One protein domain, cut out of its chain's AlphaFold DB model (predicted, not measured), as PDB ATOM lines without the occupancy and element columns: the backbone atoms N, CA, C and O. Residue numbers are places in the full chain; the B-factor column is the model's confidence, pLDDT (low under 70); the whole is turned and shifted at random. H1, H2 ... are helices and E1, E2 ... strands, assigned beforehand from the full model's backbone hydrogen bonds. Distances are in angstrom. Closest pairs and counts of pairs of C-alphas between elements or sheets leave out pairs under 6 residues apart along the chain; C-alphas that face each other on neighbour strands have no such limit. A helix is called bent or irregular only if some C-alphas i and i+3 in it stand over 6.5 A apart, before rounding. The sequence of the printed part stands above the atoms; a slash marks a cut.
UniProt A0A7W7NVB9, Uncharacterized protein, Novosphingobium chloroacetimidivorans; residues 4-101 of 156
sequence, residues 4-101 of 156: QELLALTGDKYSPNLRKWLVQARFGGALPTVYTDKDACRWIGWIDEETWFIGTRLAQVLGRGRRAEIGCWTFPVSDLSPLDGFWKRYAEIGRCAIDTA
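What this domain is: This is residues 4 to 101 of the 156 residues of an uncharacterized protein of Novosphingobium chloroacetimidivorans (UniProt A0A7W7NVB9). A small, strongly twisted sheet of four strands makes one end of the domain and four helices gather toward the other, with H3 running from the sheet to H2. H1 packs lightly on H2, H4 grazes the sheet near E1, and after E4 the chain folds back to pair with E1 at residues 81 to 82. The printed part has 98 residues, with four named helices and four named strands in the order H1 H2 E1 E2 E3 H3 E4 H4. The sheet's order is E1 - E2 - E3 - E4, all antiparallel, and the class is mixed, helices and strands. The whole is compact, with a radius of gyration of the C-alphas of 12.9 A, and it is rounded, with spans of 37 by 30 by 21 A.

How they stand to each other: H1, residues 4 to 7, and H2, residues 16 to 24, only just touch, with 3 pairs of C-alphas within 8 A, the closest being those of Leu 7 and Arg 19, 6.2 A apart. E1, residues 33 to 36, E2, residues 42 to 47, and E3, residues 53 to 57, form a meander, each strand the antiparallel neighbour of the one before; E1 and E2 are a hairpin, and so are E2 and E3. Between E1 and E2, N 35 and O 43 are within hydrogen-bond range at 2.8 A; between E2 and E3, N 54 and O 46 are at 2.8 A. H3, residues 58 to 67, touches H2 at a steep tilt of 62 degrees, the same way; their closest C-alphas, those of Asn 17 and Gly 65, are 3.8 A apart. H3 is on the sheet, over none of its strands, at a height over the sheet of 9.1 A. E4, residues 71 to 73, is an edge strand, and N 73 and O 53 of E3 are 2.8 A apart. H4, residues 86 to 97, only grazes the sheet with residues 86 to 87, and is close to H1 but not clearly touching, the closest C-alphas, those of Leu 6 and Ala 91, being 7.1 A apart. H3 and H4 are apart. O i to N i+4 pairs are within hydrogen-bond range in 4 of 5 for H2, 4 of 6 for H3 and 5 of 8 for H4; H1 is too short for such a pair.

Where its parts are: H1 begins at C-alpha 4, (23.732, 31.723, -38.758). H2 is 12.6 A long, E2 14.5 A and E3 11.1 A. H3, 12.4 A, and H4, 7.0 A, are irregular: C-alphas 63 and 66, and C-alphas 92 and 95, are each 9.6 A apart. H4 ends at C-alpha 97, (9.291, 42.183, -32.548).

The domain as a whole: The C-alphas farthest apart, those of Asp 12 and Glu 50, are 38.1 A from each other. The printed part has no cut. The link from E4 to H4, residues 74 to 85, is long. Residues 25 to 29 have pLDDT under 70; the mean of the printed part is 89.6.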
ATOM      1  N   GLN A   4      24.120  32.816 -37.858       89.25
ATOM      2  CA  GLN A   4      23.732  31.723 -38.758       89.25
ATOM      3  C   GLN A   4      22.310  31.230 -38.482       89.25
ATOM      4  O   GLN A   4      21.528  31.068 -39.416       89.25
ATOM      5  N   GLU A   5      21.944  31.081 -37.207       92.12
ATOM      6  CA  GLU A   5      20.571  30.753 -36.802       92.12
ATOM      7  C   GLU A   5      19.579  31.818 -37.288       92.12
ATOM      8  O   GLU A   5      18.526  31.486 -37.826       92.12
ATOM      9  N   LEU A   6      19.939  33.102 -37.176       92.00
ATOM     10  CA  LEU A   6      19.111  34.202 -37.669       92.00
ATOM     11  C   LEU A   6      18.953  34.182 -39.200       92.00
ATOM     12  O   LEU A   6      17.866  34.436 -39.715       92.00
ATOM     13  N   LEU A   7      20.026  33.896 -39.941       92.06
ATOM     14  CA  LEU A   7      20.015  33.852 -41.408       92.06
ATOM     15  C   LEU A   7      19.264  32.640 -41.977       92.06
ATOM     16  O   LEU A   7      18.845  32.685 -43.143       92.06
ATOM     17  N   ALA A   8      19.100  31.594 -41.164       93.38
ATOM     18  CA  ALA A   8      18.308  30.408 -41.464       93.38
ATOM     19  C   ALA A   8      16.795  30.627 -41.285       93.38
ATOM     20  O   ALA A   8      16.012  29.809 -41.765       93.38
ATOM     21  N   LEU A   9      16.366  31.722 -40.643       94.06
ATOM     22  CA  LEU A   9      14.947  32.061 -40.536       94.06
ATOM     23  C   LEU A   9      14.365  32.408 -41.913       94.06
ATOM     24  O   LEU A   9      14.885  33.260 -42.640       94.06
ATOM     25  N   THR A  10      13.256  31.757 -42.258       90.56
ATOM     26  CA  THR A  10      12.567  31.891 -43.547       90.56
ATOM     27  C   THR A  10      11.057  31.997 -43.366       90.56
ATOM     28  O   THR A  10      10.510  31.643 -42.323       90.56
ATOM     29  N   GLY A  11      10.379  32.509 -44.391       91.00
ATOM     30  CA  GLY A  11       8.939  32.742 -44.379       91.00
ATOM     31  C   GLY A  11       8.582  34.210 -44.194       91.00
ATOM     32  O   GLY A  11       9.419  35.049 -43.843       91.00
ATOM     33  N   ASP A  12       7.313  34.509 -44.448       91.19
ATOM     34  CA  ASP A  12       6.874  35.882 -44.664       91.19
ATOM     35  C   ASP A  12       7.016  36.745 -43.427       91.19
ATOM     36  O   ASP A  12       7.329  37.918 -43.571       91.19
ATOM     37  N   LYS A  13       6.916  36.188 -42.214       92.94
ATOM     38  CA  LYS A  13       7.071  36.965 -40.976       92.94
ATOM     39  C   LYS A  13       8.463  37.570 -40.778       92.94
ATOM     40  O   LYS A  13       8.608  38.470 -39.953       92.94
ATOM     41  N   TYR A  14       9.487  37.143 -41.521       95.00
ATOM     42  CA  TYR A  14      10.856  37.658 -41.392       95.00
ATOM     43  C   TYR A  14      11.222  38.610 -42.529       95.00
ATOM     44  O   TYR A  14      10.940  38.362 -43.696       95.00
ATOM     45  N   SER A  15      11.840  39.748 -42.203       93.81
ATOM     46  CA  SER A  15      12.207  40.783 -43.175       93.81
ATOM     47  C   SER A  15      13.259  40.293 -44.184       93.81
ATOM     48  O   SER A  15      14.409  40.040 -43.798       93.81
ATOM     49  N   PRO A  16      12.937  40.242 -45.494       93.38
ATOM     50  CA  PRO A  16      13.913  39.879 -46.518       93.38
ATOM     51  C   PRO A  16      15.014  40.936 -46.650       93.38
ATOM     52  O   PRO A  16      16.153  40.611 -46.989       93.38
ATOM     53  N   ASN A  17      14.701  42.200 -46.360       94.00
ATOM     54  CA  ASN A  17      15.662  43.296 -46.396       94.00
ATOM     55  C   ASN A  17      16.646  43.230 -45.226       94.00
ATOM     56  O   ASN A  17      17.847  43.383 -45.448       94.00
ATOM     57  N   LEU A  18      16.172  42.887 -44.024       94.12
ATOM     58  CA  LEU A  18      17.054  42.639 -42.886       94.12
ATOM     59  C   LEU A  18      18.006  41.478 -43.173       94.12
ATOM     60  O   LEU A  18      19.212  41.633 -43.012       94.12
ATOM     61  N   ARG A  19      17.496  40.355 -43.696       92.94
ATOM     62  CA  ARG A  19      18.339  39.221 -44.104       92.94
ATOM     63  C   ARG A  19      19.403  39.645 -45.118       92.94
ATOM     64  O   ARG A  19      20.577  39.331 -44.961       92.94
ATOM     65  N   LYS A  20      18.998  40.372 -46.162       92.44
ATOM     66  CA  LYS A  20      19.906  40.880 -47.199       92.44
ATOM     67  C   LYS A  20      21.018  41.762 -46.624       92.44
ATOM     68  O   LYS A  20      22.146  41.648 -47.098       92.44
ATOM     69  N   TRP A  21      20.696  42.614 -45.652       93.25
ATOM     70  CA  TRP A  21      21.656  43.486 -44.977       93.25
ATOM     71  C   TRP A  21      22.598  42.701 -44.056       93.25
ATOM     72  O   TRP A  21      23.808  42.867 -44.152       93.25
ATOM     73  N   LEU A  22      22.073  41.766 -43.257       91.50
ATOM     74  CA  LEU A  22      22.864  40.904 -42.367       91.50
ATOM     75  C   LEU A  22      23.896  40.054 -43.121       91.50
ATOM     76  O   LEU A  22      25.011  39.889 -42.649       91.50
ATOM     77  N   VAL A  23      23.552  39.553 -44.314       88.62
ATOM     78  CA  VAL A  23      24.499  38.820 -45.181       88.62
ATOM     79  C   VAL A  23      25.637  39.721 -45.679       88.62
ATOM     80  O   VAL A  23      26.742  39.243 -45.926       88.62
ATOM     81  N   GLN A  24      25.372  41.013 -45.875       81.94
ATOM     82  CA  GLN A  24      26.359  41.968 -46.377       81.94
ATOM     83  C   GLN A  24      27.223  42.564 -45.268       81.94
ATOM     84  O   GLN A  24      28.356  42.948 -45.542       81.94
ATOM     85  N   ALA A  25      26.695  42.679 -44.051       67.06
ATOM     86  CA  ALA A  25      27.376  43.296 -42.929       67.06
ATOM     87  C   ALA A  25      28.615  42.458 -42.540       67.06
ATOM     88  O   ALA A  25      28.534  41.486 -41.795       67.06
ATOM     89  N   ARG A  26      29.780  42.811 -43.102       61.00
ATOM     90  CA  ARG A  26      31.057  42.080 -42.989       61.00
ATOM     91  C   ARG A  26      31.792  42.319 -41.657       61.00
ATOM     92  O   ARG A  26      33.015  42.392 -41.639       61.00
ATOM     93  N   PHE A  27      31.082  42.424 -40.538       61.94
ATOM     94  CA  PHE A  27      31.675  42.757 -39.232       61.94
ATOM     95  C   PHE A  27      32.046  41.502 -38.431       61.94
ATOM     96  O   PHE A  27      31.534  41.252 -37.345       61.94
ATOM     97  N   GLY A  28      32.899  40.652 -39.009       62.81
ATOM     98  CA  GLY A  28      33.489  39.515 -38.286       62.81
ATOM     99  C   GLY A  28      32.528  38.374 -37.926       62.81
ATOM    100  O   GLY A  28      32.881  37.513 -37.129       62.81
ATOM    101  N   GLY A  29      31.317  38.341 -38.494       69.06
ATOM    102  CA  GLY A  29      30.340  37.266 -38.265       69.06
ATOM    103  C   GLY A  29      29.585  37.347 -36.932       69.06
ATOM    104  O   GLY A  29      28.737  36.493 -36.664       69.06
ATOM    105  N   ALA A  30      29.849  38.376 -36.122       82.00
ATOM    106  CA  ALA A  30      29.100  38.640 -34.903       82.00
ATOM    107  C   ALA A  30      27.687  39.139 -35.228       82.00
ATOM    108  O   ALA A  30      27.456  39.873 -36.192       82.00
ATOM    109  N   LEU A  31      26.725  38.747 -34.395       88.56
ATOM    110  CA  LEU A  31      25.355  39.227 -34.503       88.56
ATOM    111  C   LEU A  31      25.303  40.701 -34.046       88.56
ATOM    112  O   LEU A  31      25.759  40.979 -32.938       88.56
ATOM    113  N   PRO A  32      24.784  41.643 -34.860       92.88
ATOM    114  CA  PRO A  32      24.686  43.047 -34.459       92.88
ATOM    115  C   PRO A  32      23.717  43.211 -33.300       92.88
ATOM    116  O   PRO A  32      22.720  42.502 -33.222       92.88
ATOM    117  N   THR A  33      23.942  44.198 -32.451       94.06
ATOM    118  CA  THR A  33      23.004  44.556 -31.388       94.06
ATOM    119  C   THR A  33      21.981  45.549 -31.928       94.06
ATOM    120  O   THR A  33      22.292  46.388 -32.777       94.06
ATOM    121  N   VAL A  34      20.737  45.439 -31.457       95.75
ATOM    122  CA  VAL A  34      19.708  46.455 -31.696       95.75
ATOM    123  C   VAL A  34      19.649  47.359 -30.482       95.75
ATOM    124  O   VAL A  34      19.570  46.866 -29.363       95.75
ATOM    125  N   TYR A  35      19.673  48.662 -30.715       95.56
ATOM    126  CA  TYR A  35      19.624  49.688 -29.684       95.56
ATOM    127  C   TYR A  35      18.384  50.561 -29.867       95.56
ATOM    128  O   TYR A  35      17.823  50.640 -30.963       95.56
ATOM    129  N   THR A  36      17.980  51.237 -28.800       94.69
ATOM    130  CA  THR A  36      17.045  52.363 -28.837       94.69
ATOM    131  C   THR A  36      17.750  53.608 -28.333       94.69
ATOM    132  O   THR A  36      18.533  53.521 -27.389       94.69
ATOM    133  N   ASP A  37      17.468  54.751 -28.947       92.75
ATOM    134  CA  ASP A  37      17.834  56.044 -28.375       92.75
ATOM    135  C   ASP A  37      16.699  56.627 -27.516       92.75
ATOM    136  O   ASP A  37      15.625  56.024 -27.370       92.75
ATOM    137  N   LYS A  38      16.953  57.807 -26.940       90.88
ATOM    138  CA  LYS A  38      16.004  58.576 -26.116       90.88
ATOM    139  C   LYS A  38      14.713  58.972 -26.844       90.88
ATOM    140  O   LYS A  38      13.698  59.188 -26.190       90.88
ATOM    141  N   ASP A  39      14.749  59.037 -28.173       89.88
ATOM    142  CA  ASP A  39      13.618  59.413 -29.025       89.88
ATOM    143  C   ASP A  39      12.867  58.165 -29.534       89.88
ATOM    144  O   ASP A  39      12.089  58.231 -30.489       89.88
ATOM    145  N   ALA A  40      13.115  57.004 -28.912       88.69
ATOM    146  CA  ALA A  40      12.594  55.693 -29.294       88.69
ATOM    147  C   ALA A  40      12.960  55.262 -30.731       88.69
ATOM    148  O   ALA A  40      12.364  54.333 -31.294       88.69
ATOM    149  N   CYS A  41      13.965  55.903 -31.335       90.94
ATOM    150  CA  CYS A  41      14.494  55.513 -32.627       90.94
ATOM    151  C   CYS A  41      15.386  54.278 -32.468       90.94
ATOM    152  O   CYS A  41      16.245  54.189 -31.591       90.94
ATOM    153  N   ARG A  42      15.171  53.287 -33.341       94.38
ATOM    154  CA  ARG A  42      15.891  52.010 -33.286       94.38
ATOM    155  C   ARG A  42      17.101  52.003 -34.203       94.38
ATOM    156  O   ARG A  42      16.993  52.304 -35.396       94.38
ATOM    157  N   TRP A  43      18.215  51.539 -33.661       95.06
ATOM    158  CA  TRP A  43      19.506  51.415 -34.325       95.06
ATOM    159  C   TRP A  43      19.951  49.954 -34.351       95.06
ATOM    160  O   TRP A  43      19.538  49.160 -33.512       95.06
ATOM    161  N   ILE A  44      20.770  49.579 -35.329       94.94
ATOM    162  CA  ILE A  44      21.348  48.238 -35.449       94.94
ATOM    163  C   ILE A  44      22.820  48.348 -35.832       94.94
ATOM    164  O   ILE A  44      23.161  49.039 -36.795       94.94
ATOM    165  N   GLY A  45      23.689  47.688 -35.069       93.56
ATOM    166  CA  GLY A  45      25.131  47.790 -35.262       93.56
ATOM    167  C   GLY A  45      25.950  47.286 -34.079       93.56
ATOM    168  O   GLY A  45      25.491  46.456 -33.292       93.56
ATOM    169  N   TRP A  46      27.161  47.815 -33.962       91.12
ATOM    170  CA  TRP A  46      28.136  47.495 -32.924       91.12
ATOM    171  C   TRP A  46      28.663  48.787 -32.310       91.12
ATOM    172  O   TRP A  46      28.634  49.838 -32.946       91.12
ATOM    173  N   ILE A  47      29.130  48.689 -31.075       89.62
ATOM    174  CA  ILE A  47      29.926  49.731 -30.437       89.62
ATOM    175  C   ILE A  47      31.354  49.193 -30.427       89.62
ATOM    176  O   ILE A  47      31.556  48.052 -30.005       89.62
ATOM    177  N   ASP A  48      32.302  49.955 -30.963       85.00
ATOM    178  CA  ASP A  48      33.713  49.572 -30.936       85.00
ATOM    179  C   ASP A  48      34.385  49.917 -29.595       85.00
ATOM    180  O   ASP A  48      33.764  50.447 -28.670       85.00
ATOM    181  N   GLU A  49      35.667  49.576 -29.472       80.69
ATOM    182  CA  GLU A  49      36.459  49.802 -28.256       80.69
ATOM    183  C   GLU A  49      36.642  51.293 -27.930       80.69
ATOM    184  O   GLU A  49      36.811  51.658 -26.768       80.69
ATOM    185  N   GLU A  50      36.559  52.158 -28.942       78.31
ATOM    186  CA  GLU A  50      36.670  53.612 -28.824       78.31
ATOM    187  C   GLU A  50      35.309  54.289 -28.599       78.31
ATOM    188  O   GLU A  50      35.207  55.515 -28.614       78.31
ATOM    189  N   THR A  51      34.260  53.507 -28.323       83.44
ATOM    190  CA  THR A  51      32.888  53.974 -28.090       83.44
ATOM    191  C   THR A  51      32.242  54.658 -29.297       83.44
ATOM    192  O   THR A  51      31.336  55.471 -29.135       83.44
ATOM    193  N   TRP A  52      32.641  54.305 -30.518       88.19
ATOM    194  CA  TRP A  52      31.919  54.711 -31.718       88.19
ATOM    195  C   TRP A  52      30.827  53.707 -32.051       88.19
ATOM    196  O   TRP A  52      31.032  52.490 -32.058       88.19
ATOM    197  N   PHE A  53      29.647  54.221 -32.392       91.56
ATOM    198  CA  PHE A  53      28.591  53.381 -32.932       91.56
ATOM    199  C   PHE A  53      28.811  53.164 -34.434       91.56
ATOM    200  O   PHE A  53      28.738  54.100 -35.234       91.56
ATOM    201  N   ILE A  54      29.024  51.910 -34.828       90.81
ATOM    202  CA  ILE A  54      29.147  51.481 -36.221       90.81
ATOM    203  C   ILE A  54      27.859  50.764 -36.611       90.81
ATOM    204  O   ILE A  54      27.585  49.643 -36.176       90.81
ATOM    205  N   GLY A  55      27.051  51.398 -37.451       92.44
ATOM    206  CA  GLY A  55      25.748  50.858 -37.802       92.44
ATOM    207  C   GLY A  55      24.855  51.858 -38.507       92.44
ATOM    208  O   GLY A  55      25.308  52.774 -39.199       92.44
ATOM    209  N   THR A  56      23.550  51.651 -38.368       93.62
ATOM    210  CA  THR A  56      22.538  52.488 -39.014       93.62
ATOM    211  C   THR A  56      21.191  52.378 -38.315       93.62
ATOM    212  O   THR A  56      21.008  51.578 -37.394       93.62
ATOM    213  N   ARG A  57      20.216  53.165 -38.765       94.06
ATOM    214  CA  ARG A  57      18.835  53.058 -38.283       94.06
ATOM    215  C   ARG A  57      18.217  51.747 -38.758       94.06
ATOM    216  O   ARG A  57      18.250  51.428 -39.946       94.06
ATOM    217  N   LEU A  58      17.544  51.032 -37.862       94.94
ATOM    218  CA  LEU A  58      16.863  49.782 -38.203       94.94
ATOM    219  C   LEU A  58      15.822  49.997 -39.317       94.94
ATOM    220  O   LEU A  58      15.716  49.181 -40.227       94.94
ATOM    221  N   ALA A  59      15.124  51.137 -39.320       92.12
ATOM    222  CA  ALA A  59      14.188  51.498 -40.386       92.12
ATOM    223  C   ALA A  59      14.848  51.575 -41.781       92.12
ATOM    224  O   ALA A  59      14.255  51.128 -42.763       92.12
ATOM    225  N   GLN A  60      16.092  52.069 -41.877       93.81
ATOM    226  CA  GLN A  60      16.846  52.090 -43.138       93.81
ATOM    227  C   GLN A  60      17.106  50.667 -43.630       93.81
ATOM    228  O   GLN A  60      16.880  50.373 -44.803       93.81
ATOM    229  N   VAL A  61      17.501  49.764 -42.731       94.44
ATOM    230  CA  VAL A  61      17.701  48.345 -43.053       94.44
ATOM    231  C   VAL A  61      16.413  47.704 -43.553       94.44
ATOM    232  O   VAL A  61      16.422  47.017 -44.572       94.44
ATOM    233  N   LEU A  62      15.289  47.953 -42.881       93.12
ATOM    234  CA  LEU A  62      13.999  47.372 -43.252       93.12
ATOM    235  C   LEU A  62      13.487  47.889 -44.599       93.12
ATOM    236  O   LEU A  62      12.954  47.101 -45.380       93.12
ATOM    237  N   GLY A  63      13.693  49.172 -44.902       91.25
ATOM    238  CA  GLY A  63      13.273  49.770 -46.168       91.25
ATOM    239  C   GLY A  63      14.212  49.473 -47.341       91.25
ATOM    240  O   GLY A  63      13.754  49.196 -48.446       91.25
ATOM    241  N   ARG A  64      15.533  49.513 -47.121       92.62
ATOM    242  CA  ARG A  64      16.547  49.518 -48.195       92.62
ATOM    243  C   ARG A  64      17.369  48.233 -48.304       92.62
ATOM    244  O   ARG A  64      18.055  48.032 -49.310       92.62
ATOM    245  N   GLY A  65      17.324  47.357 -47.303       92.75
ATOM    246  CA  GLY A  65      18.104  46.119 -47.264       92.75
ATOM    247  C   GLY A  65      19.594  46.369 -47.501       92.75
ATOM    248  O   GLY A  65      20.215  47.133 -46.773       92.75
ATOM    249  N   ARG A  66      20.162  45.780 -48.564       91.38
ATOM    250  CA  ARG A  66      21.587  45.935 -48.950       91.38
ATOM    251  C   ARG A  66      22.046  47.378 -49.168       91.38
ATOM    252  O   ARG A  66      23.234  47.665 -49.102       91.38
ATOM    253  N   ARG A  67      21.110  48.272 -49.493       91.94
ATOM    254  CA  ARG A  67      21.388  49.690 -49.754       91.94
ATOM    255  C   ARG A  67      21.309  50.552 -48.493       91.94
ATOM    256  O   ARG A  67      21.444  51.764 -48.594       91.94
ATOM    257  N   ALA A  68      21.022  49.964 -47.332       92.69
ATOM    258  CA  ALA A  68      21.129  50.688 -46.078       92.69
ATOM    259  C   ALA A  68      22.610  50.929 -45.778       92.69
ATOM    260  O   ALA A  68      23.384  49.984 -45.629       92.69
ATOM    261  N   GLU A  69      22.984  52.203 -45.732       87.31
ATOM    262  CA  GLU A  69      24.337  52.640 -45.408       87.31
ATOM    263  C   GLU A  69      24.716  52.187 -44.003       87.31
ATOM    264  O   GLU A  69      23.868  52.158 -43.111       87.31
ATOM    265  N   ILE A  70      25.989  51.852 -43.819       88.81
ATOM    266  CA  ILE A  70      26.587  51.629 -42.508       88.81
ATOM    267  C   ILE A  70      27.580  52.762 -42.294       88.81
ATOM    268  O   ILE A  70      28.503  52.924 -43.091       88.81
ATOM    269  N   GLY A  71      27.351  53.553 -41.253       88.44
ATOM    270  CA  GLY A  71      28.195  54.683 -40.887       88.44
ATOM    271  C   GLY A  71      28.866  54.464 -39.538       88.44
ATOM    272  O   GLY A  71      28.406  53.649 -38.738       88.44
ATOM    273  N   CYS A  72      29.935  55.219 -39.303       90.12
ATOM    274  CA  CYS A  72      30.475  55.460 -37.973       90.12
ATOM    275  C   CYS A  72      29.854  56.760 -37.455       90.12
ATOM    276  O   CYS A  72      29.933  57.792 -38.125       90.12
ATOM    277  N   TRP A  73      29.178  56.695 -36.314       85.00
ATOM    278  CA  TRP A  73      28.416  57.810 -35.774       85.00
ATOM    279  C   TRP A  73      29.071  58.351 -34.512       85.00
ATOM    280  O   TRP A  73      29.419  57.599 -33.605       85.00
ATOM    281  N   THR A  74      29.192  59.676 -34.459       79.00
ATOM    282  CA  THR A  74      29.926  60.404 -33.418       79.00
ATOM    283  C   THR A  74      29.045  60.922 -32.283       79.00
ATOM    284  O   THR A  74      29.457  61.815 -31.544       79.00
ATOM    285  N   PHE A  75      27.804  60.441 -32.173       74.88
ATOM    286  CA  PHE A  75      26.936  60.816 -31.060       74.88
ATOM    287  C   PHE A  75      27.329  60.032 -29.795       74.88
ATOM    288  O   PHE A  75      27.910  58.950 -29.912       74.88
ATOM    289  N   PRO A  76      27.022  60.542 -28.589       74.25
ATOM    290  CA  PRO A  76      27.366  59.856 -27.350       74.25
ATOM    291  C   PRO A  76      26.735  58.460 -27.315       74.25
ATOM    292  O   PRO A  76      25.514  58.326 -27.332       74.25
ATOM    293  N   VAL A  77      27.548  57.404 -27.233       77.19
ATOM    294  CA  VAL A  77      27.039  56.027 -27.088       77.19
ATOM    295  C   VAL A  77      26.196  55.851 -25.824       77.19
ATOM    296  O   VAL A  77      25.315  54.996 -25.798       77.19
ATOM    297  N   SER A  78      26.388  56.706 -24.813       77.81
ATOM    298  CA  SER A  78      25.516  56.796 -23.635       77.81
ATOM    299  C   SER A  78      24.040  57.016 -23.973       77.81
ATOM    300  O   SER A  78      23.181  56.699 -23.155       77.81
ATOM    301  N   ASP A  79      23.735  57.533 -25.165       86.25
ATOM    302  CA  ASP A  79      22.367  57.776 -25.612       86.25
ATOM    303  C   ASP A  79      21.710  56.516 -26.200       86.25
ATOM    304  O   ASP A  79      20.522  56.548 -26.516       86.25
ATOM    305  N   LEU A  80      22.446  55.404 -26.337       92.62
ATOM    306  CA  LEU A  80      21.943  54.129 -26.846       92.62
ATOM    307  C   LEU A  80      21.775  53.099 -25.732       92.62
ATOM    308  O   LEU A  80      22.728  52.688 -25.076       92.62
ATOM    309  N   SER A  81      20.556  52.589 -25.593       94.06
ATOM    310  CA  SER A  81      20.253  51.447 -24.729       94.06
ATOM    311  C   SER A  81      20.102  50.175 -25.565       94.06
ATOM    312  O   SER A  81      19.307  50.177 -26.513       94.06
ATOM    313  N   PRO A  82      20.826  49.082 -25.262       94.94
ATOM    314  CA  PRO A  82      20.638  47.815 -25.954       94.94
ATOM    315  C   PRO A  82      19.223  47.289 -25.706       94.94
ATOM    316  O   PRO A  82      18.678  47.356 -24.606       94.94
ATOM    317  N   LEU A  83      18.607  46.759 -26.757       94.94
ATOM    318  CA  LEU A  83      17.288  46.155 -26.691       94.94
ATOM    319  C   LEU A  83      17.446  44.656 -26.435       94.94
ATOM    320  O   LEU A  83      17.398  43.829 -27.351       94.94
ATOM    321  N   ASP A  84      17.653  44.310 -25.168       93.94
ATOM    322  CA  ASP A  84      17.936  42.939 -24.759       93.94
ATOM    323  C   ASP A  84      16.854  41.949 -25.217       93.94
ATOM    324  O   ASP A  84      15.652  42.238 -25.307       93.94
ATOM    325  N   GLY A  85      17.311  40.754 -25.599       94.38
ATOM    326  CA  GLY A  85      16.447  39.691 -26.107       94.38
ATOM    327  C   GLY A  85      15.743  40.008 -27.432       94.38
ATOM    328  O   GLY A  85      14.886  39.227 -27.846       94.38
ATOM    329  N   PHE A  86      16.076  41.113 -28.118       96.12
ATOM    330  CA  PHE A  86      15.458  41.478 -29.398       96.12
ATOM    331  C   PHE A  86      15.507  40.328 -30.403       96.12
ATOM    332  O   PHE A  86      14.484  39.962 -30.968       96.12
ATOM    333  N   TRP A  87      16.675  39.714 -30.581       95.81
ATOM    334  CA  TRP A  87      16.856  38.643 -31.557       95.81
ATOM    335  C   TRP A  87      16.064  37.383 -31.239       95.81
ATOM    336  O   TRP A  87      15.489  36.792 -32.148       95.81
ATOM    337  N   LYS A  88      15.965  37.020 -29.957       95.88
ATOM    338  CA  LYS A  88      15.128  35.901 -29.516       95.88
ATOM    339  C   LYS A  88      13.659  36.162 -29.862       95.88
ATOM    340  O   LYS A  88      13.043  35.348 -30.540       95.88
ATOM    341  N   ARG A  89      13.143  37.344 -29.507       95.81
ATOM    342  CA  ARG A  89      11.774  37.754 -29.863       95.81
ATOM    343  C   ARG A  89      11.570  37.798 -31.373       95.81
ATOM    344  O   ARG A  89      10.559  37.332 -31.877       95.81
ATOM    345  N   TYR A  90      12.535  38.325 -32.121       96.94
ATOM    346  CA  TYR A  90      12.463  38.368 -33.578       96.94
ATOM    347  C   TYR A  90      12.418  36.964 -34.192       96.94
ATOM    348  O   TYR A  90      11.686  36.752 -35.152       96.94
ATOM    349  N   ALA A  91      13.144  35.993 -33.635       96.31
ATOM    350  CA  ALA A  91      13.051  34.603 -34.068       96.31
ATOM    351  C   ALA A  91      11.680  33.977 -33.765       96.31
ATOM    352  O   ALA A  91      11.168  33.202 -34.565       96.31
ATOM    353  N   GLU A  92      11.053  34.351 -32.652       95.56
ATOM    354  CA  GLU A  92       9.737  33.840 -32.258       95.56
ATOM    355  C   GLU A  92       8.608  34.444 -33.114       95.56
ATOM    356  O   GLU A  92       7.845  33.715 -33.753       95.56
ATOM    357  N   ILE A  93       8.533  35.776 -33.203       94.94
ATOM    358  CA  ILE A  93       7.375  36.507 -33.759       94.94
ATOM    359  C   ILE A  93       7.703  37.369 -34.991       94.94
ATOM    360  O   ILE A  93       6.880  38.160 -35.454       94.94
ATOM    361  N   GLY A  94       8.906  37.236 -35.551       94.19
ATOM    362  CA  GLY A  94       9.313  37.923 -36.776       94.19
ATOM    363  C   GLY A  94       9.283  39.449 -36.655       94.19
ATOM    364  O   GLY A  94       9.683  40.038 -35.648       94.19
ATOM    365  N   ARG A  95       8.780  40.115 -37.700       93.81
ATOM    366  CA  ARG A  95       8.654  41.579 -37.776       93.81
ATOM    367  C   ARG A  95       7.771  42.177 -36.673       93.81
ATOM    368  O   ARG A  95       7.922  43.363 -36.398       93.81
ATOM    369  N   CYS A  96       6.942  41.402 -35.972       93.81
ATOM    370  CA  CYS A  96       6.180  41.910 -34.824       93.81
ATOM    371  C   CYS A  96       7.077  42.270 -33.622       93.81
ATOM    372  O   CYS A  96       6.717  43.136 -32.832       93.81
ATOM    373  N   ALA A  97       8.292  41.710 -33.518       94.44
ATOM    374  CA  ALA A  97       9.291  42.183 -32.548       94.44
ATOM    375  C   ALA A  97       9.796  43.607 -32.873       94.44
ATOM    376  O   ALA A  97      10.315  44.324 -32.013       94.44
ATOM    377  N   ILE A  98       9.645  44.029 -34.130       92.06
ATOM    378  CA  ILE A  98       9.978  45.371 -34.604       92.06
ATOM    379  C   ILE A  98       8.773  46.300 -34.417       92.06
ATOM    380  O   ILE A  98       8.905  47.390 -33.872       92.06
ATOM    381  N   ASP A  99       7.591  45.849 -34.812       90.00
ATOM    382  CA  ASP A  99       6.351  46.623 -34.790       90.00
ATOM    383  C   ASP A  99       5.376  46.058 -33.756       90.00
ATOM    384  O   ASP A  99       4.384  45.410 -34.090       90.00
ATOM    385  N   THR A 100       5.677  46.292 -32.479       88.75
ATOM    386  CA  THR A 100       4.886  45.774 -31.352       88.75
ATOM    387  C   THR A 100       3.456  46.317 -31.350       88.75
ATOM    388  O   THR A 100       2.527  45.602 -30.986       88.75
ATOM    389  N   ALA A 101       3.265  47.554 -31.816       89.38
ATOM    390  CA  ALA A 101       1.959  48.200 -31.929       89.38
ATOM    391  C   ALA A 101       1.149  47.754 -33.159       89.38
ATOM    392  O   ALA A 101      -0.011  48.133 -33.285       89.38
TER     393      ALA A 101